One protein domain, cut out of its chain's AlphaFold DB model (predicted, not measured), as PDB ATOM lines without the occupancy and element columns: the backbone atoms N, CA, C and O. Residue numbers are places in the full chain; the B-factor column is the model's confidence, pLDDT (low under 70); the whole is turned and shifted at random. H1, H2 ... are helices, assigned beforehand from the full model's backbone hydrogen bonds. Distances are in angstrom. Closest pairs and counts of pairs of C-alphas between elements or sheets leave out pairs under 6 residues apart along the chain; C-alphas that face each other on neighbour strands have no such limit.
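This is residues 5 to 54 of the 176 residues of an uncharacterized protein of Artemisia annua (UniProt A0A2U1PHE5). This is an open arrangement of two separate ends joined by a long loop: H1 and the short H2 lie at one end, and H3 sticks out at the other. Residues 26 to 42 lead from H2 in a winding path that doubles back near residue 32 before reaching H3. The printed part has 50 residues with three named helices in the order H1, H2, H3 and no named strand; the class is all helix, though under half of the residues, 24 of 50, are in named elements. The whole is loose, with a radius of gyration of the C-alphas of 12.7 A, and flat, with spans of 34 by 24 by 13 A.

H1, residues 5 to 14, and H2, residues 22 to 25, only just touch, with 3 pairs of C-alphas within 8 A; the closest C-alphas, those of Ala 12 and Val 24, are 6.5 A apart. H3, residues 43 to 52, is apart from both H1 and H2. Every O i to N i+4 pair is within hydrogen-bond range in H1 and H3, while H2 is too short for such a pair.

H1 begins at C-alpha 5, at (-2.639, 3.354, -0.813), and measures 14.6 A from first to last C-alpha. H2 measures 5.2 A. H3 measures 14.3 A and ends at C-alpha 52, at (-5.030, -10.148, -27.131).

The two C-alphas farthest apart, those of Ala 17 and Asn 54, are 36.2 A apart. The printed part has no cut. The link from H1 to H2 is short, and that from H2 to H3 is long, with 17 residues. Residues 17 to 22, 38 to 45 and 47 to 54 stand free. The mean pLDDT of the printed part is 85.8, and residue 54 is under 70.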
ATOM      1  N   THR A   5      -3.206   2.376  -1.754       91.19
ATOM      2  CA  THR A   5      -2.639   3.354  -0.813       91.19
ATOM      3  C   THR A   5      -1.123   3.232  -0.690       91.19
ATOM      4  O   THR A   5      -0.442   4.240  -0.547       91.19
ATOM      5  N   TRP A   6      -0.595   2.007  -0.750       92.56
ATOM      6  CA  TRP A   6       0.842   1.748  -0.707       92.56
ATOM      7  C   TRP A   6       1.503   2.149  -2.020       92.56
ATOM      8  O   TRP A   6       2.480   2.885  -1.999       92.56
ATOM      9  N   LEU A   7       0.903   1.771  -3.151       91.81
ATOM     10  CA  LEU A   7       1.401   2.136  -4.481       91.81
ATOM     11  C   LEU A   7       1.521   3.656  -4.661       91.81
ATOM     12  O   LEU A   7       2.566   4.142  -5.086       91.81
ATOM     13  N   LYS A   8       0.490   4.414  -4.266       91.44
ATOM     14  CA  LYS A   8       0.508   5.885  -4.330       91.44
ATOM     15  C   LYS A   8       1.628   6.490  -3.482       91.44
ATOM     16  O   LYS A   8       2.293   7.417  -3.934       91.44
ATOM     17  N   ARG A   9       1.854   5.961  -2.273       92.31
ATOM     18  CA  ARG A   9       2.918   6.437  -1.373       92.31
ATOM     19  C   ARG A   9       4.308   6.147  -1.928       92.31
ATOM     20  O   ARG A   9       5.138   7.047  -1.935       92.31
ATOM     21  N   SER A  10       4.543   4.937  -2.430       90.50
ATOM     22  CA  SER A  10       5.837   4.558  -3.008       90.50
ATOM     23  C   SER A  10       6.180   5.409  -4.230       90.50
ATOM     24  O   SER A  10       7.297   5.907  -4.334       90.50
ATOM     25  N   ILE A  11       5.214   5.648  -5.121       89.81
ATOM     26  CA  ILE A  11       5.432   6.506  -6.292       89.81
ATOM     27  C   ILE A  11       5.705   7.947  -5.856       89.81
ATOM     28  O   ILE A  11       6.663   8.540  -6.330       89.81
ATOM     29  N   ALA A  12       4.936   8.491  -4.909       88.62
ATOM     30  CA  ALA A  12       5.152   9.852  -4.420       88.62
ATOM     31  C   ALA A  12       6.538  10.054  -3.773       88.62
ATOM     32  O   ALA A  12       7.110  11.133  -3.894       88.62
ATOM     33  N   GLN A  13       7.084   9.028  -3.112       90.88
ATOM     34  CA  GLN A  13       8.405   9.092  -2.477       90.88
ATOM     35  C   GLN A  13       9.564   8.895  -3.466       90.88
ATOM     36  O   GLN A  13      10.579   9.575  -3.346       90.88
ATOM     37  N   HIS A  14       9.431   7.990  -4.441       88.94
ATOM     38  CA  HIS A  14      10.534   7.624  -5.343       88.94
ATOM     39  C   HIS A  14      10.542   8.379  -6.682       88.94
ATOM     40  O   HIS A  14      11.612   8.573  -7.261       88.94
ATOM     41  N   ALA A  15       9.391   8.859  -7.163       87.56
ATOM     42  CA  ALA A  15       9.301   9.663  -8.384       87.56
ATOM     43  C   ALA A  15      10.220  10.904  -8.396       87.56
ATOM     44  O   ALA A  15      10.930  11.078  -9.390       87.56
ATOM     45  N   PRO A  16      10.297  11.735  -7.330       84.19
ATOM     46  CA  PRO A  16      11.175  12.908  -7.341       84.19
ATOM     47  C   PRO A  16      12.662  12.541  -7.420       84.19
ATOM     48  O   PRO A  16      13.436  13.268  -8.032       84.19
ATOM     49  N   ALA A  17      13.064  11.386  -6.880       86.50
ATOM     50  CA  ALA A  17      14.448  10.915  -6.947       86.50
ATOM     51  C   ALA A  17      14.869  10.465  -8.357       86.50
ATOM     52  O   ALA A  17      16.057  10.394  -8.649       86.50
ATOM     53  N   THR A  18      13.909  10.170  -9.239       83.75
ATOM     54  CA  THR A  18      14.185   9.684 -10.604       83.75
ATOM     55  C   THR A  18      14.282  10.835 -11.618       83.75
ATOM     56  O   THR A  18      14.639  10.614 -12.770       83.75
ATOM     57  N   GLY A  19      13.943  12.071 -11.223       78.56
ATOM     58  CA  GLY A  19      13.999  13.253 -12.095       78.56
ATOM     59  C   GLY A  19      12.952  13.283 -13.217       78.56
ATOM     60  O   GLY A  19      12.981  14.178 -14.059       78.56
ATOM     61  N   ASN A  20      12.012  12.331 -13.240       81.38
ATOM     62  CA  ASN A  20      10.973  12.238 -14.260       81.38
ATOM     63  C   ASN A  20       9.588  12.529 -13.661       81.38
ATOM     64  O   ASN A  20       9.001  11.706 -12.953       81.38
ATOM     65  N   ASN A  21       9.045  13.703 -13.994       77.94
ATOM     66  CA  ASN A  21       7.752  14.185 -13.496       77.94
ATOM     67  C   ASN A  21       6.553  13.370 -14.013       77.94
ATOM     68  O   ASN A  21       5.472  13.443 -13.427       77.94
ATOM     69  N   ALA A  22       6.729  12.553 -15.060       82.44
ATOM     70  CA  ALA A  22       5.659  11.715 -15.600       82.44
ATOM     71  C   ALA A  22       5.144  10.686 -14.576       82.44
ATOM     72  O   ALA A  22       3.951  10.383 -14.545       82.44
ATOM     73  N   PHE A  23       6.007  10.203 -13.673       85.25
ATOM     74  CA  PHE A  23       5.606   9.245 -12.638       85.25
ATOM     75  C   PHE A  23       4.636   9.846 -11.612       85.25
ATOM     76  O   PHE A  23       3.765   9.140 -11.104       85.25
ATOM     77  N   VAL A  24       4.727  11.153 -11.339       83.12
ATOM     78  CA  VAL A  24       3.800  11.854 -10.432       83.12
ATOM     79  C   VAL A  24       2.402  11.944 -11.053       83.12
ATOM     80  O   VAL A  24       1.403  11.772 -10.352       83.12
ATOM     81  N   GLY A  25       2.328  12.103 -12.379       85.50
ATOM     82  CA  GLY A  25       1.075  12.083 -13.140       85.50
ATOM     83  C   GLY A  25       0.332  10.745 -13.084       85.50
ATOM     84  O   GLY A  25      -0.869  10.702 -13.328       85.50
ATOM     85  N   LEU A  26       0.998   9.655 -12.687       85.88
ATOM     86  CA  LEU A  26       0.388   8.329 -12.584       85.88
ATOM     87  C   LEU A  26      -0.481   8.151 -11.322       85.88
ATOM     88  O   LEU A  26      -1.398   7.327 -11.298       85.88
ATOM     89  N   VAL A  27      -0.211   8.916 -10.260       88.75
ATOM     90  CA  VAL A  27      -0.899   8.836  -8.957       88.75
ATOM     91  C   VAL A  27      -2.432   8.966  -9.047       88.75
ATOM     92  O   VAL A  27      -3.118   8.147  -8.415       88.75
ATOM     93  N   PRO A  28      -3.012   9.932  -9.795       89.38
ATOM     94  CA  PRO A  28      -4.464  10.040  -9.942       89.38
ATOM     95  C   PRO A  28      -5.099   8.840 -10.660       89.38
ATOM     96  O   PRO A  28      -6.254   8.529 -10.383       89.38
ATOM     97  N   HIS A  29      -4.360   8.115 -11.504       88.19
ATOM     98  CA  HIS A  29      -4.888   6.976 -12.267       88.19
ATOM     99  C   HIS A  29      -4.979   5.670 -11.455       88.19
ATOM    100  O   HIS A  29      -5.603   4.703 -11.886       88.19
ATOM    101  N   LEU A  30      -4.419   5.628 -10.242       87.88
ATOM    102  CA  LEU A  30      -4.443   4.453  -9.361       87.88
ATOM    103  C   LEU A  30      -5.743   4.367  -8.532       87.88
ATOM    104  O   LEU A  30      -5.720   4.405  -7.292       87.88
ATOM    105  N   VAL A  31      -6.893   4.268  -9.204       88.38
ATOM    106  CA  VAL A  31      -8.230   4.161  -8.583       88.38
ATOM    107  C   VAL A  31      -8.893   2.840  -8.980       88.38
ATOM    108  O   VAL A  31      -8.948   2.498 -10.152       88.38
ATOM    109  N   GLY A  32      -9.418   2.086  -8.008       88.31
ATOM    110  CA  GLY A  32     -10.076   0.793  -8.254       88.31
ATOM    111  C   GLY A  32      -9.119  -0.406  -8.273       88.31
ATOM    112  O   GLY A  32      -8.092  -0.402  -7.598       88.31
ATOM    113  N   LYS A  33      -9.463  -1.468  -9.011       88.19
ATOM    114  CA  LYS A  33      -8.627  -2.676  -9.144       88.19
ATOM    115  C   LYS A  33      -7.556  -2.448 -10.211       88.19
ATOM    116  O   LYS A  33      -7.734  -2.839 -11.358       88.19
ATOM    117  N   VAL A  34      -6.468  -1.790  -9.830       86.75
ATOM    118  CA  VAL A  34      -5.388  -1.415 -10.749       86.75
ATOM    119  C   VAL A  34      -4.071  -2.021 -10.277       86.75
ATOM    120  O   VAL A  34      -3.777  -2.068  -9.082       86.75
ATOM    121  N   GLY A  35      -3.268  -2.489 -11.228       85.88
ATOM    122  CA  GLY A  35      -1.897  -2.927 -11.010       85.88
ATOM    123  C   GLY A  35      -0.943  -2.118 -11.879       85.88
ATOM    124  O   GLY A  35      -1.276  -1.779 -13.006       85.88
ATOM    125  N   LEU A  36       0.247  -1.821 -11.356       86.62
ATOM    126  CA  LEU A  36       1.351  -1.359 -12.190       86.62
ATOM    127  C   LEU A  36       2.006  -2.547 -12.886       86.62
ATOM    128  O   LEU A  36       2.247  -3.580 -12.253       86.62
ATOM    129  N   VAL A  37       2.324  -2.356 -14.161       88.81
ATOM    130  CA  VAL A  37       3.122  -3.272 -14.970       88.81
ATOM    131  C   VAL A  37       4.399  -2.534 -15.341       88.81
ATOM    132  O   VAL A  37       4.346  -1.454 -15.920       88.81
ATOM    133  N   MET A  38       5.539  -3.096 -14.954       87.75
ATOM    134  CA  MET A  38       6.852  -2.593 -15.340       87.75
ATOM    135  C   MET A  38       7.333  -3.444 -16.505       87.75
ATOM    136  O   MET A  38       7.385  -4.667 -16.395       87.75
ATOM    137  N   THR A  39       7.642  -2.800 -17.618       89.25
ATOM    138  CA  THR A  39       8.119  -3.462 -18.828       89.25
ATOM    139  C   THR A  39       9.241  -2.634 -19.434       89.25
ATOM    140  O   THR A  39       9.308  -1.425 -19.225       89.25
ATOM    141  N   SER A  40      10.126  -3.295 -20.170       91.25
ATOM    142  CA  SER A  40      11.124  -2.644 -21.018       91.25
ATOM    143  C   SER A  40      10.646  -2.477 -22.464       91.25
ATOM    144  O   SER A  40      11.409  -1.984 -23.285       91.25
ATOM    145  N   ARG A  41       9.438  -2.954 -22.795       89.12
ATOM    146  CA  ARG A  41       8.866  -2.888 -24.147       89.12
ATOM    147  C   ARG A  41       8.123  -1.582 -24.390       89.12
ATOM    148  O   ARG A  41       7.686  -0.927 -23.440       89.12
ATOM    149  N   ASP A  42       7.932  -1.273 -25.666       90.06
ATOM    150  CA  ASP A  42       7.163  -0.119 -26.109       90.06
ATOM    151  C   ASP A  42       5.687  -0.202 -25.664       90.06
ATOM    152  O   ASP A  42       5.107  -1.293 -25.565       90.06
ATOM    153  N   PRO A  43       5.049   0.947 -25.370       84.38
ATOM    154  CA  PRO A  43       3.679   0.987 -24.856       84.38
ATOM    155  C   PRO A  43       2.636   0.473 -25.860       84.38
ATOM    156  O   PRO A  43       1.616  -0.073 -25.440       84.38
ATOM    157  N   GLU A  44       2.891   0.609 -27.164       87.12
ATOM    158  CA  GLU A  44       1.991   0.139 -28.226       87.12
ATOM    159  C   GLU A  44       1.915  -1.395 -28.247       87.12
ATOM    160  O   GLU A  44       0.825  -1.951 -28.108       87.12
ATOM    161  N   GLU A  45       3.064  -2.079 -28.257       85.88
ATOM    162  CA  GLU A  45       3.151  -3.549 -28.221       85.88
ATOM    163  C   GLU A  45       2.490  -4.127 -26.957       85.88
ATOM    164  O   GLU A  45       1.788  -5.142 -26.994       85.88
ATOM    165  N   MET A  46       2.662  -3.454 -25.814       85.75
ATOM    166  CA  MET A  46       2.005  -3.849 -24.565       85.75
ATOM    167  C   MET A  46       0.485  -3.728 -24.635       85.75
ATOM    168  O   MET A  46      -0.217  -4.573 -24.074       85.75
ATOM    169  N   SER A  47      -0.032  -2.687 -25.288       84.25
ATOM    170  CA  SER A  47      -1.475  -2.498 -25.425       84.25
ATOM    171  C   SER A  47      -2.101  -3.601 -26.282       84.25
ATOM    172  O   SER A  47      -3.118  -4.177 -25.890       84.25
ATOM    173  N   GLU A  48      -1.439  -3.984 -27.377       84.88
ATOM    174  CA  GLU A  48      -1.866  -5.077 -28.253       84.88
ATOM    175  C   GLU A  48      -1.835  -6.426 -27.532       84.88
ATOM    176  O   GLU A  48      -2.803  -7.191 -27.594       84.88
ATOM    177  N   ALA A  49      -0.770  -6.694 -26.771       81.94
ATOM    178  CA  ALA A  49      -0.659  -7.910 -25.977       81.94
ATOM    179  C   ALA A  49      -1.790  -8.008 -24.938       81.94
ATOM    180  O   ALA A  49      -2.462  -9.036 -24.851       81.94
ATOM    181  N   VAL A  50      -2.054  -6.937 -24.181       82.12
ATOM    182  CA  VAL A  50      -3.116  -6.920 -23.156       82.12
ATOM    183  C   VAL A  50      -4.500  -7.131 -23.773       82.12
ATOM    184  O   VAL A  50      -5.308  -7.866 -23.203       82.12
ATOM    185  N   VAL A  51      -4.771  -6.545 -24.941       78.50
ATOM    186  CA  VAL A  51      -6.042  -6.733 -25.661       78.50
ATOM    187  C   VAL A  51      -6.175  -8.163 -26.200       78.50
ATOM    188  O   VAL A  51      -7.265  -8.742 -26.146       78.50
ATOM    189  N   GLY A  52      -5.074  -8.759 -26.665       76.44
ATOM    190  CA  GLY A  52      -5.030 -10.148 -27.131       76.44
ATOM    191  C   GLY A  52      -5.343 -11.167 -26.030       76.44
ATOM    192  O   GLY A  52      -6.004 -12.173 -26.288       76.44
ATOM    193  N   TYR A  53      -4.961 -10.878 -24.782       72.25
ATOM    194  CA  TYR A  53      -5.258 -11.710 -23.609       72.25
ATOM    195  C   TYR A  53      -6.645 -11.461 -23.005       72.25
ATOM    196  O   TYR A  53      -6.824 -11.605 -21.791       72.25
ATOM    197  N   ASN A  54      -7.657 -11.141 -23.818       64.06
ATOM    198  CA  ASN A  54      -9.046 -11.209 -23.371       64.06
ATOM    199  C   ASN A  54      -9.395 -12.664 -23.034       64.06
ATOM    200  O   ASN A  54      -9.884 -13.441 -23.860       64.06
TER     201      ASN A  54